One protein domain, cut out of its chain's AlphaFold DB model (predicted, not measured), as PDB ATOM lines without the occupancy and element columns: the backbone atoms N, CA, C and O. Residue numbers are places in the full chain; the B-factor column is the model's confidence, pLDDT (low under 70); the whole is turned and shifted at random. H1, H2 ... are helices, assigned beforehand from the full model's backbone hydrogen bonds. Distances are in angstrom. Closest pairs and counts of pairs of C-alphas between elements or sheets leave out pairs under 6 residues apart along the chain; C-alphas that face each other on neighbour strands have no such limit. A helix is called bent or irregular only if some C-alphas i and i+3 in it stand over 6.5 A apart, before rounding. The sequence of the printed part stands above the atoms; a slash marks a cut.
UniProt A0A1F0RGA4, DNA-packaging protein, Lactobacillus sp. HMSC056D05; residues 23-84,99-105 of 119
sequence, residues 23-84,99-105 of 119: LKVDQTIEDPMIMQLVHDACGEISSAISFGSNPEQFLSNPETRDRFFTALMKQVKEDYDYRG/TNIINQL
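This is residues 23 to 84 and 99 to 105 of the 119 residues of the protein "DNA-packaging protein" of Lactobacillus sp. HMSC056D05 (UniProt A0A1F0RGA4). Two long helices, H1 and H3, cross as an X at a steep 55 degrees and make the core, with a short helix, H2, in the turn that joins them and another short helix, H4, beside the first half of H3. Residues 26 to 32 stick out beyond this body. The printed part has 69 residues with four named helices, in the order H1, H2, H3, H4, and no named strand; the class is all helix. The whole is compact, with a radius of gyration of the C-alphas of 12.3 A and spans of 32 by 22 by 19 A.

Start at Leu 23 and go on to C-alpha 31 at (305.778, 422.848, 465.269), where H1 begins; it runs through residues 31 to 49, 26.3 A from first to last C-alpha. After a tight link of 5 residues you find H2, residues 55 to 59. A tight link of 2 residues leads to H3, residues 62 to 81, which begins at C-alpha 62 at (281.823, 429.806, 457.831) and is 28.8 A long. H3 is irregular: C-alphas 63 and 66 are 7.4 A apart. Beyond the cut, look for H4, residues 99 to 105, which ends at C-alpha 105 at (282.239, 419.889, 450.263).

Begin with the two hubs, H1 and H3, which touch three helices each. They touch each other at a steep tilt of 55 degrees, opposite ways; their closest C-alphas, those of Leu 37 and Val 76, are 5.8 A apart. H1 touches H2 with residues 42 to 46 alone, and the closest C-alphas are those of Ser 46 and Pro 55, at 5.5 A. H2 and H3 touch only at the corner by their link, closest at the C-alphas of Leu 59 and Arg 65, 4.4 A apart. Now look at H4: it touches H3, residues 64 to 71 alone, at a shallow tilt of 16 degrees, opposite ways, with the C-alphas of Ala 71 and Ile 101 closest at 6.3 A. H4 also touches H1, residues 45 to 49 alone, at a steep tilt of 63 degrees, the same way; the closest C-alphas, of Ile 49 and Ile 102, are 5.5 A apart. H2 and H4 are apart. In H1, H2 and H4 every O i to N i+4 pair is within hydrogen-bond range; in H3 it is 14 of 16.

The two C-alphas farthest apart are those of Gln 27 and Phe 51, at 35.4 A. Residues 85 to 98 are not printed, and C-alphas 84 and 99 are 23.2 A apart across this cut, which lies in the link from H3 to H4. The links from H1 to H2 and from H2 to H3 are tight. The mean pLDDT of the printed part is 94.1, and no printed residue is under 70 in this model.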
ATOM      1  N   LEU A  23     296.464 416.208 467.887       95.50
ATOM      2  CA  LEU A  23     297.668 415.376 467.749       95.50
ATOM      3  C   LEU A  23     298.238 414.902 469.094       95.50
ATOM      4  O   LEU A  23     299.079 414.007 469.110       95.50
ATOM      5  N   LYS A  24     297.760 415.460 470.215       95.88
ATOM      6  CA  LYS A  24     298.290 415.245 471.572       95.88
ATOM      7  C   LYS A  24     299.756 415.682 471.714       95.88
ATOM      8  O   LYS A  24     300.531 415.018 472.396       95.88
ATOM      9  N   VAL A  25     300.117 416.797 471.079       95.50
ATOM     10  CA  VAL A  25     301.456 417.402 471.140       95.50
ATOM     11  C   VAL A  25     301.397 418.695 471.954       95.50
ATOM     12  O   VAL A  25     300.657 419.615 471.609       95.50
ATOM     13  N   ASP A  26     302.188 418.784 473.020       92.31
ATOM     14  CA  ASP A  26     302.269 419.941 473.924       92.31
ATOM     15  C   ASP A  26     303.528 420.801 473.692       92.31
ATOM     16  O   ASP A  26     303.486 422.029 473.779       92.31
ATOM     17  N   GLN A  27     304.638 420.169 473.327       91.19
ATOM     18  CA  GLN A  27     305.917 420.798 473.006       91.19
ATOM     19  C   GLN A  27     305.901 421.571 471.678       91.19
ATOM     20  O   GLN A  27     305.079 421.318 470.799       91.19
ATOM     21  N   THR A  28     306.824 422.525 471.507       94.75
ATOM     22  CA  THR A  28     306.926 423.367 470.294       94.75
ATOM     23  C   THR A  28     308.009 422.921 469.313       94.75
ATOM     24  O   THR A  28     308.110 423.460 468.215       94.75
ATOM     25  N   ILE A  29     308.831 421.935 469.683       94.00
ATOM     26  CA  ILE A  29     309.951 421.463 468.854       94.00
ATOM     27  C   ILE A  29     309.489 420.850 467.522       94.00
ATOM     28  O   ILE A  29     310.194 420.949 466.523       94.00
ATOM     29  N   GLU A  30     308.292 420.262 467.495       93.69
ATOM     30  CA  GLU A  30     307.699 419.655 466.299       93.69
ATOM     31  C   GLU A  30     306.862 420.645 465.473       93.69
ATOM     32  O   GLU A  30     306.418 420.286 464.385       93.69
ATOM     33  N   ASP A  31     306.667 421.887 465.933       96.06
ATOM     34  CA  ASP A  31     305.778 422.848 465.269       96.06
ATOM     35  C   ASP A  31     306.135 423.102 463.787       96.06
ATOM     36  O   ASP A  31     305.211 423.126 462.972       96.06
ATOM     37  N   PRO A  32     307.421 423.229 463.383       95.44
ATOM     38  CA  PRO A  32     307.782 423.368 461.969       95.44
ATOM     39  C   PRO A  32     307.373 422.165 461.115       95.44
ATOM     40  O   PRO A  32     306.846 422.337 460.020       95.44
ATOM     41  N   MET A  33     307.572 420.947 461.626       94.44
ATOM     42  CA  MET A  33     307.194 419.715 460.929       94.44
ATOM     43  C   MET A  33     305.670 419.570 460.860       94.44
ATOM     44  O   MET A  33     305.136 419.202 459.820       94.44
ATOM     45  N   ILE A  34     304.954 419.891 461.942       96.62
ATOM     46  CA  ILE A  34     303.486 419.873 461.949       96.62
ATOM     47  C   ILE A  34     302.945 420.872 460.922       96.62
ATOM     48  O   ILE A  34     302.027 420.534 460.182       96.62
ATOM     49  N   MET A  35     303.524 422.075 460.828       97.12
ATOM     50  CA  MET A  35     303.109 423.045 459.812       97.12
ATOM     51  C   MET A  35     303.404 422.581 458.386       97.12
ATOM     52  O   MET A  35     302.587 422.837 457.508       97.12
ATOM     53  N   GLN A  36     304.492 421.843 458.156       95.75
ATOM     54  CA  GLN A  36     304.745 421.223 456.854       95.75
ATOM     55  C   GLN A  36     303.620 420.249 456.469       95.75
ATOM     56  O   GLN A  36     303.062 420.365 455.383       95.75
ATOM     57  N   LEU A  37     303.211 419.364 457.386       96.44
ATOM     58  CA  LEU A  37     302.080 418.454 457.154       96.44
ATOM     59  C   LEU A  37     300.768 419.215 456.919       96.44
ATOM     60  O   LEU A  37     299.955 418.825 456.087       96.44
ATOM     61  N   VAL A  38     300.557 420.321 457.639       97.56
ATOM     62  CA  VAL A  38     299.402 421.204 457.428       97.56
ATOM     63  C   VAL A  38     299.418 421.801 456.023       97.56
ATOM     64  O   VAL A  38     298.365 421.839 455.388       97.56
ATOM     65  N   HIS A  39     300.566 422.268 455.528       96.94
ATOM     66  CA  HIS A  39     300.690 422.850 454.188       96.94
ATOM     67  C   HIS A  39     300.403 421.821 453.096       96.94
ATOM     68  O   HIS A  39     299.608 422.112 452.198       96.94
ATOM     69  N   ASP A  40     300.965 420.620 453.224       95.31
ATOM     70  CA  ASP A  40     300.750 419.518 452.284       95.31
ATOM     71  C   ASP A  40     299.266 419.114 452.252       95.31
ATOM     72  O   ASP A  40     298.608 419.192 451.209       95.31
ATOM     73  N   ALA A  41     298.683 418.824 453.420       96.06
ATOM     74  CA  ALA A  41     297.277 418.444 453.532       96.06
ATOM     75  C   ALA A  41     296.323 419.557 453.060       96.06
ATOM     76  O   ALA A  41     295.306 419.276 452.425       96.06
ATOM     77  N   CYS A  42     296.639 420.833 453.311       96.31
ATOM     78  CA  CYS A  42     295.867 421.956 452.777       96.31
ATOM     79  C   CYS A  42     295.835 421.950 451.244       96.31
ATOM     80  O   CYS A  42     294.766 422.152 450.660       96.31
ATOM     81  N   GLY A  43     296.983 421.738 450.598       94.81
ATOM     82  CA  GLY A  43     297.089 421.697 449.139       94.81
ATOM     83  C   GLY A  43     296.312 420.528 448.536       94.81
ATOM     84  O   GLY A  43     295.538 420.719 447.592       94.81
ATOM     85  N   GLU A  44     296.462 419.341 449.123       94.56
ATOM     86  CA  GLU A  44     295.786 418.119 448.684       94.56
ATOM     87  C   GLU A  44     294.266 418.212 448.837       94.56
ATOM     88  O   GLU A  44     293.530 417.996 447.872       94.56
ATOM     89  N   ILE A  45     293.783 418.589 450.025       96.50
ATOM     90  CA  ILE A  45     292.350 418.667 450.324       96.50
ATOM     91  C   ILE A  45     291.682 419.748 449.469       96.50
ATOM     92  O   ILE A  45     290.622 419.493 448.901       96.50
ATOM     93  N   SER A  46     292.297 420.929 449.330       96.56
ATOM     94  CA  SER A  46     291.741 422.007 448.495       96.56
ATOM     95  C   SER A  46     291.602 421.545 447.047       96.56
ATOM     96  O   SER A  46     290.510 421.585 446.481       96.56
ATOM     97  N   SER A  47     292.678 420.996 446.476       94.62
ATOM     98  CA  SER A  47     292.687 420.495 445.097       94.62
ATOM     99  C   SER A  47     291.689 419.357 444.883       94.62
ATOM    100  O   SER A  47     291.064 419.272 443.826       94.62
ATOM    101  N   ALA A  48     291.509 418.496 445.889       94.38
ATOM    102  CA  ALA A  48     290.513 417.440 445.855       94.38
ATOM    103  C   ALA A  48     289.085 418.000 445.908       94.38
ATOM    104  O   ALA A  48     288.205 417.465 445.241       94.38
ATOM    105  N   ILE A  49     288.808 419.062 446.661       95.19
ATOM    106  CA  ILE A  49     287.470 419.666 446.691       95.19
ATOM    107  C   ILE A  49     287.180 420.388 445.371       95.19
ATOM    108  O   ILE A  49     286.141 420.146 444.763       95.19
ATOM    109  N   SER A  50     288.096 421.236 444.904       94.44
ATOM    110  CA  SER A  50     287.962 421.964 443.640       94.44
ATOM    111  C   SER A  50     289.323 422.273 443.031       94.44
ATOM    112  O   SER A  50     290.185 422.879 443.672       94.44
ATOM    113  N   PHE A  51     289.522 421.900 441.767       92.19
ATOM    114  CA  PHE A  51     290.782 422.156 441.076       92.19
ATOM    115  C   PHE A  51     291.067 423.664 440.963       92.19
ATOM    116  O   PHE A  51     290.224 424.433 440.494       92.19
ATOM    117  N   GLY A  52     292.270 424.078 441.373       90.12
ATOM    118  CA  GLY A  52     292.698 425.481 441.387       90.12
ATOM    119  C   GLY A  52     292.188 426.297 442.579       90.12
ATOM    120  O   GLY A  52     292.451 427.498 442.641       90.12
ATOM    121  N   SER A  53     291.471 425.673 443.519       93.38
ATOM    122  CA  SER A  53     291.130 426.308 444.793       93.38
ATOM    123  C   SER A  53     292.333 426.384 445.731       93.38
ATOM    124  O   SER A  53     293.359 425.732 445.527       93.38
ATOM    125  N   ASN A  54     292.207 427.198 446.773       93.44
ATOM    126  CA  ASN A  54     293.213 427.338 447.816       93.44
ATOM    127  C   ASN A  54     292.565 427.159 449.203       93.44
ATOM    128  O   ASN A  54     291.354 427.345 449.341       93.44
ATOM    129  N   PRO A  55     293.341 426.817 450.241       94.50
ATOM    130  CA  PRO A  55     292.781 426.515 451.557       94.50
ATOM    131  C   PRO A  55     292.084 427.712 452.219       94.50
ATOM    132  O   PRO A  55     291.143 427.520 452.989       94.50
ATOM    133  N   GLU A  56     292.492 428.949 451.912       94.94
ATOM    134  CA  GLU A  56     291.875 430.157 452.474       94.94
ATOM    135  C   GLU A  56     290.412 430.298 452.036       94.94
ATOM    136  O   GLU A  56     289.580 430.724 452.837       94.94
ATOM    137  N   GLN A  57     290.063 429.877 450.815       93.81
ATOM    138  CA  GLN A  57     288.680 429.893 450.312       93.81
ATOM    139  C   GLN A  57     287.726 429.056 451.176       93.81
ATOM    140  O   GLN A  57     286.555 429.406 451.316       93.81
ATOM    141  N   PHE A  58     288.220 427.973 451.779       95.75
ATOM    142  CA  PHE A  58     287.419 427.113 452.649       95.75
ATOM    143  C   PHE A  58     287.516 427.528 454.117       95.75
ATOM    144  O   PHE A  58     286.513 427.560 454.819       95.75
ATOM    145  N   LEU A  59     288.710 427.888 454.597       95.69
ATOM    146  CA  LEU A  59     288.918 428.272 455.997       95.69
ATOM    147  C   LEU A  59     288.292 429.627 456.357       95.69
ATOM    148  O   LEU A  59     287.956 429.849 457.521       95.69
ATOM    149  N   SER A  60     288.119 430.527 455.386       93.56
ATOM    150  CA  SER A  60     287.478 431.832 455.602       93.56
ATOM    151  C   SER A  60     285.951 431.802 455.485       93.56
ATOM    152  O   SER A  60     285.295 432.707 455.997       93.56
ATOM    153  N   ASN A  61     285.371 430.773 454.856       93.44
ATOM    154  CA  ASN A  61     283.926 430.651 454.675       93.44
ATOM    155  C   ASN A  61     283.298 429.869 455.847       93.44
ATOM    156  O   ASN A  61     283.547 428.670 455.962       93.44
ATOM    157  N   PRO A  62     282.436 430.480 456.685       93.81
ATOM    158  CA  PRO A  62     281.823 429.806 457.831       93.81
ATOM    159  C   PRO A  62     281.089 428.498 457.501       93.81
ATOM    160  O   PRO A  62     281.077 427.592 458.329       93.81
ATOM    161  N   GLU A  63     280.502 428.376 456.308       93.31
ATOM    162  CA  GLU A  63     279.724 427.196 455.909       93.31
ATOM    163  C   GLU A  63     280.611 425.974 455.632       93.31
ATOM    164  O   GLU A  63     280.212 424.831 455.871       93.31
ATOM    165  N   THR A  64     281.837 426.193 455.152       95.12
ATOM    166  CA  THR A  64     282.779 425.122 454.789       95.12
ATOM    167  C   THR A  64     283.927 424.981 455.786       95.12
ATOM    168  O   THR A  64     284.466 423.881 455.922       95.12
ATOM    169  N   ARG A  65     284.245 426.040 456.545       95.31
ATOM    170  CA  ARG A  65     285.388 426.141 457.466       95.31
ATOM    171  C   ARG A  65     285.516 424.947 458.388       95.31
ATOM    172  O   ARG A  65     286.571 424.324 458.424       95.31
ATOM    173  N   ASP A  66     284.468 424.627 459.142       95.62
ATOM    174  CA  ASP A  66     284.570 423.621 460.204       95.62
ATOM    175  C   ASP A  66     284.775 422.216 459.623       95.62
ATOM    176  O   ASP A  66     285.536 421.408 460.159       95.62
ATOM    177  N   ARG A  67     284.156 421.939 458.470       95.69
ATOM    178  CA  ARG A  67     284.310 420.676 457.740       95.69
ATOM    179  C   ARG A  67     285.690 420.577 457.103       95.69
ATOM    180  O   ARG A  67     286.373 419.578 457.311       95.69
ATOM    181  N   PHE A  68     286.141 421.626 456.421       96.94
ATOM    182  CA  PHE A  68     287.483 421.680 455.847       96.94
ATOM    183  C   PHE A  68     288.558 421.517 456.927       96.94
ATOM    184  O   PHE A  68     289.450 420.681 456.799       96.94
ATOM    185  N   PHE A  69     288.432 422.240 458.042       97.62
ATOM    186  CA  PHE A  69     289.358 422.129 459.162       97.62
ATOM    187  C   PHE A  69     289.318 420.736 459.813       97.62
ATOM    188  O   PHE A  69     290.357 420.191 460.174       97.62
ATOM    189  N   THR A  70     288.146 420.099 459.893       96.19
ATOM    190  CA  THR A  70     288.026 418.707 460.362       96.19
ATOM    191  C   THR A  70     288.734 417.719 459.432       96.19
ATOM    192  O   THR A  70     289.418 416.816 459.916       96.19
ATOM    193  N   ALA A  71     288.595 417.881 458.114       96.06
ATOM    194  CA  ALA A  71     289.312 417.074 457.128       96.06
ATOM    195  C   ALA A  71     290.831 417.252 457.274       96.06
ATOM    196  O   ALA A  71     291.559 416.264 457.343       96.06
ATOM    197  N   LEU A  72     291.286 418.498 457.429       97.00
ATOM    198  CA  LEU A  72     292.690 418.828 457.655       97.00
ATOM    199  C   LEU A  72     293.242 418.163 458.924       97.00
ATOM    200  O   LEU A  72     294.268 417.495 458.863       97.00
ATOM    201  N   MET A  73     292.547 418.279 460.061       96.62
ATOM    202  CA  MET A  73     292.975 417.648 461.317       96.62
ATOM    203  C   MET A  73     293.097 416.126 461.192       96.62
ATOM    204  O   MET A  73     294.029 415.531 461.730       96.62
ATOM    205  N   LYS A  74     292.156 415.486 460.491       95.25
ATOM    206  CA  LYS A  74     292.176 414.037 460.255       95.25
ATOM    207  C   LYS A  74     293.357 413.623 459.381       95.25
ATOM    208  O   LYS A  74     294.061 412.695 459.764       95.25
ATOM    209  N   GLN A  75     293.587 414.331 458.276       94.88
ATOM    210  CA  GLN A  75     294.694 414.061 457.360       94.88
ATOM    211  C   GLN A  75     296.049 414.242 458.051       94.88
ATOM    212  O   GLN A  75     296.833 413.304 458.122       94.88
ATOM    213  N   VAL A  76     296.270 415.398 458.686       95.44
ATOM    214  CA  VAL A  76     297.523 415.688 459.399       95.44
ATOM    215  C   VAL A  76     297.771 414.685 460.524       95.44
ATOM    216  O   VAL A  76     298.912 414.309 460.766       95.44
ATOM    217  N   LYS A  77     296.720 414.221 461.212       93.94
ATOM    218  CA  LYS A  77     296.861 413.164 462.216       93.94
ATOM    219  C   LYS A  77     297.349 411.856 461.614       93.94
ATOM    220  O   LYS A  77     298.204 411.217 462.215       93.94
ATOM    221  N   GLU A  78     296.798 411.455 460.476       91.06
ATOM    222  CA  GLU A  78     297.244 410.252 459.784       91.06
ATOM    223  C   GLU A  78     298.718 410.398 459.381       91.06
ATOM    224  O   GLU A  78     299.552 409.600 459.805       91.06
ATOM    225  N   ASP A  79     299.081 411.478 458.696       91.50
ATOM    226  CA  ASP A  79     300.458 411.693 458.242       91.50
ATOM    227  C   ASP A  79     301.450 411.806 459.408       91.50
ATOM    228  O   ASP A  79     302.563 411.277 459.346       91.50
ATOM    229  N   TYR A  80     301.035 412.427 460.514       93.06
ATOM    230  CA  TYR A  80     301.829 412.506 461.736       93.06
ATOM    231  C   TYR A  80     301.998 411.136 462.397       93.06
ATOM    232  O   TYR A  80     303.123 410.765 462.729       93.06
ATOM    233  N   ASP A  81     300.920 410.370 462.589       88.81
ATOM    234  CA  ASP A  81     300.975 409.051 463.228       88.81
ATOM    235  C   ASP A  81     301.811 408.067 462.394       88.81
ATOM    236  O   ASP A  81     302.539 407.258 462.969       88.81
ATOM    237  N   TYR A  82     301.753 408.165 461.059       86.50
ATOM    238  CA  TYR A  82     302.474 407.283 460.135       86.50
ATOM    239  C   TYR A  82     303.841 407.810 459.662       86.50
ATOM    240  O   TYR A  82     304.489 407.176 458.821       86.50
ATOM    241  N   ARG A  83     304.332 408.920 460.226       83.38
ATOM    242  CA  ARG A  83     305.638 409.488 459.864       83.38
ATOM    243  C   ARG A  83     306.775 408.494 460.123       83.38
ATOM    244  O   ARG A  83     306.900 407.933 461.208       83.38
ATOM    245  N   GLY A  84     307.625 408.282 459.120       73.56
ATOM    246  CA  GLY A  84     308.783 407.386 459.232       73.56
ATOM    247  C   GLY A  84     308.451 405.890 459.263       73.56
ATOM    248  O   GLY A  84     309.353 405.085 459.487       73.56
ATOM    249  N   THR A  99     288.015 411.711 452.914       90.38
ATOM    250  CA  THR A  99     287.295 411.584 451.640       90.38
ATOM    251  C   THR A  99     285.799 411.886 451.731       90.38
ATOM    252  O   THR A  99     285.270 412.539 450.836       90.38
ATOM    253  N   ASN A 100     285.099 411.457 452.785       92.44
ATOM    254  CA  ASN A 100     283.662 411.723 452.909       92.44
ATOM    255  C   ASN A 100     283.383 413.224 453.053       92.44
ATOM    256  O   ASN A 100     282.455 413.742 452.437       92.44
ATOM    257  N   ILE A 101     284.221 413.919 453.825       94.50
ATOM    258  CA  ILE A 101     284.119 415.368 454.006       94.50
ATOM    259  C   ILE A 101     284.459 416.090 452.698       94.50
ATOM    260  O   ILE A 101     283.732 416.998 452.301       94.50
ATOM    261  N   ILE A 102     285.515 415.655 452.000       94.75
ATOM    262  CA  ILE A 102     285.880 416.187 450.678       94.75
ATOM    263  C   ILE A 102     284.712 416.044 449.699       94.75
ATOM    264  O   ILE A 102     284.357 417.012 449.035       94.75
ATOM    265  N   ASN A 103     284.094 414.864 449.622       93.75
ATOM    266  CA  ASN A 103     282.980 414.607 448.710       93.75
ATOM    267  C   ASN A 103     281.762 415.477 449.034       93.75
ATOM    268  O   ASN A 103     281.137 416.005 448.119       93.75
ATOM    269  N   GLN A 104     281.452 415.663 450.320       93.62
ATOM    270  CA  GLN A 104     280.379 416.556 450.748       93.62
ATOM    271  C   GLN A 104     280.658 418.004 450.324       93.62
ATOM    272  O   GLN A 104     279.825 418.620 449.667       93.62
ATOM    273  N   LEU A 105     281.848 418.527 450.638       94.69
ATOM    274  CA  LEU A 105     282.239 419.889 450.263       94.69
ATOM    275  C   LEU A 105     282.243 420.082 448.744       94.69
ATOM    276  O   LEU A 105     281.802 421.117 448.257       94.69
TER     277      LEU A 105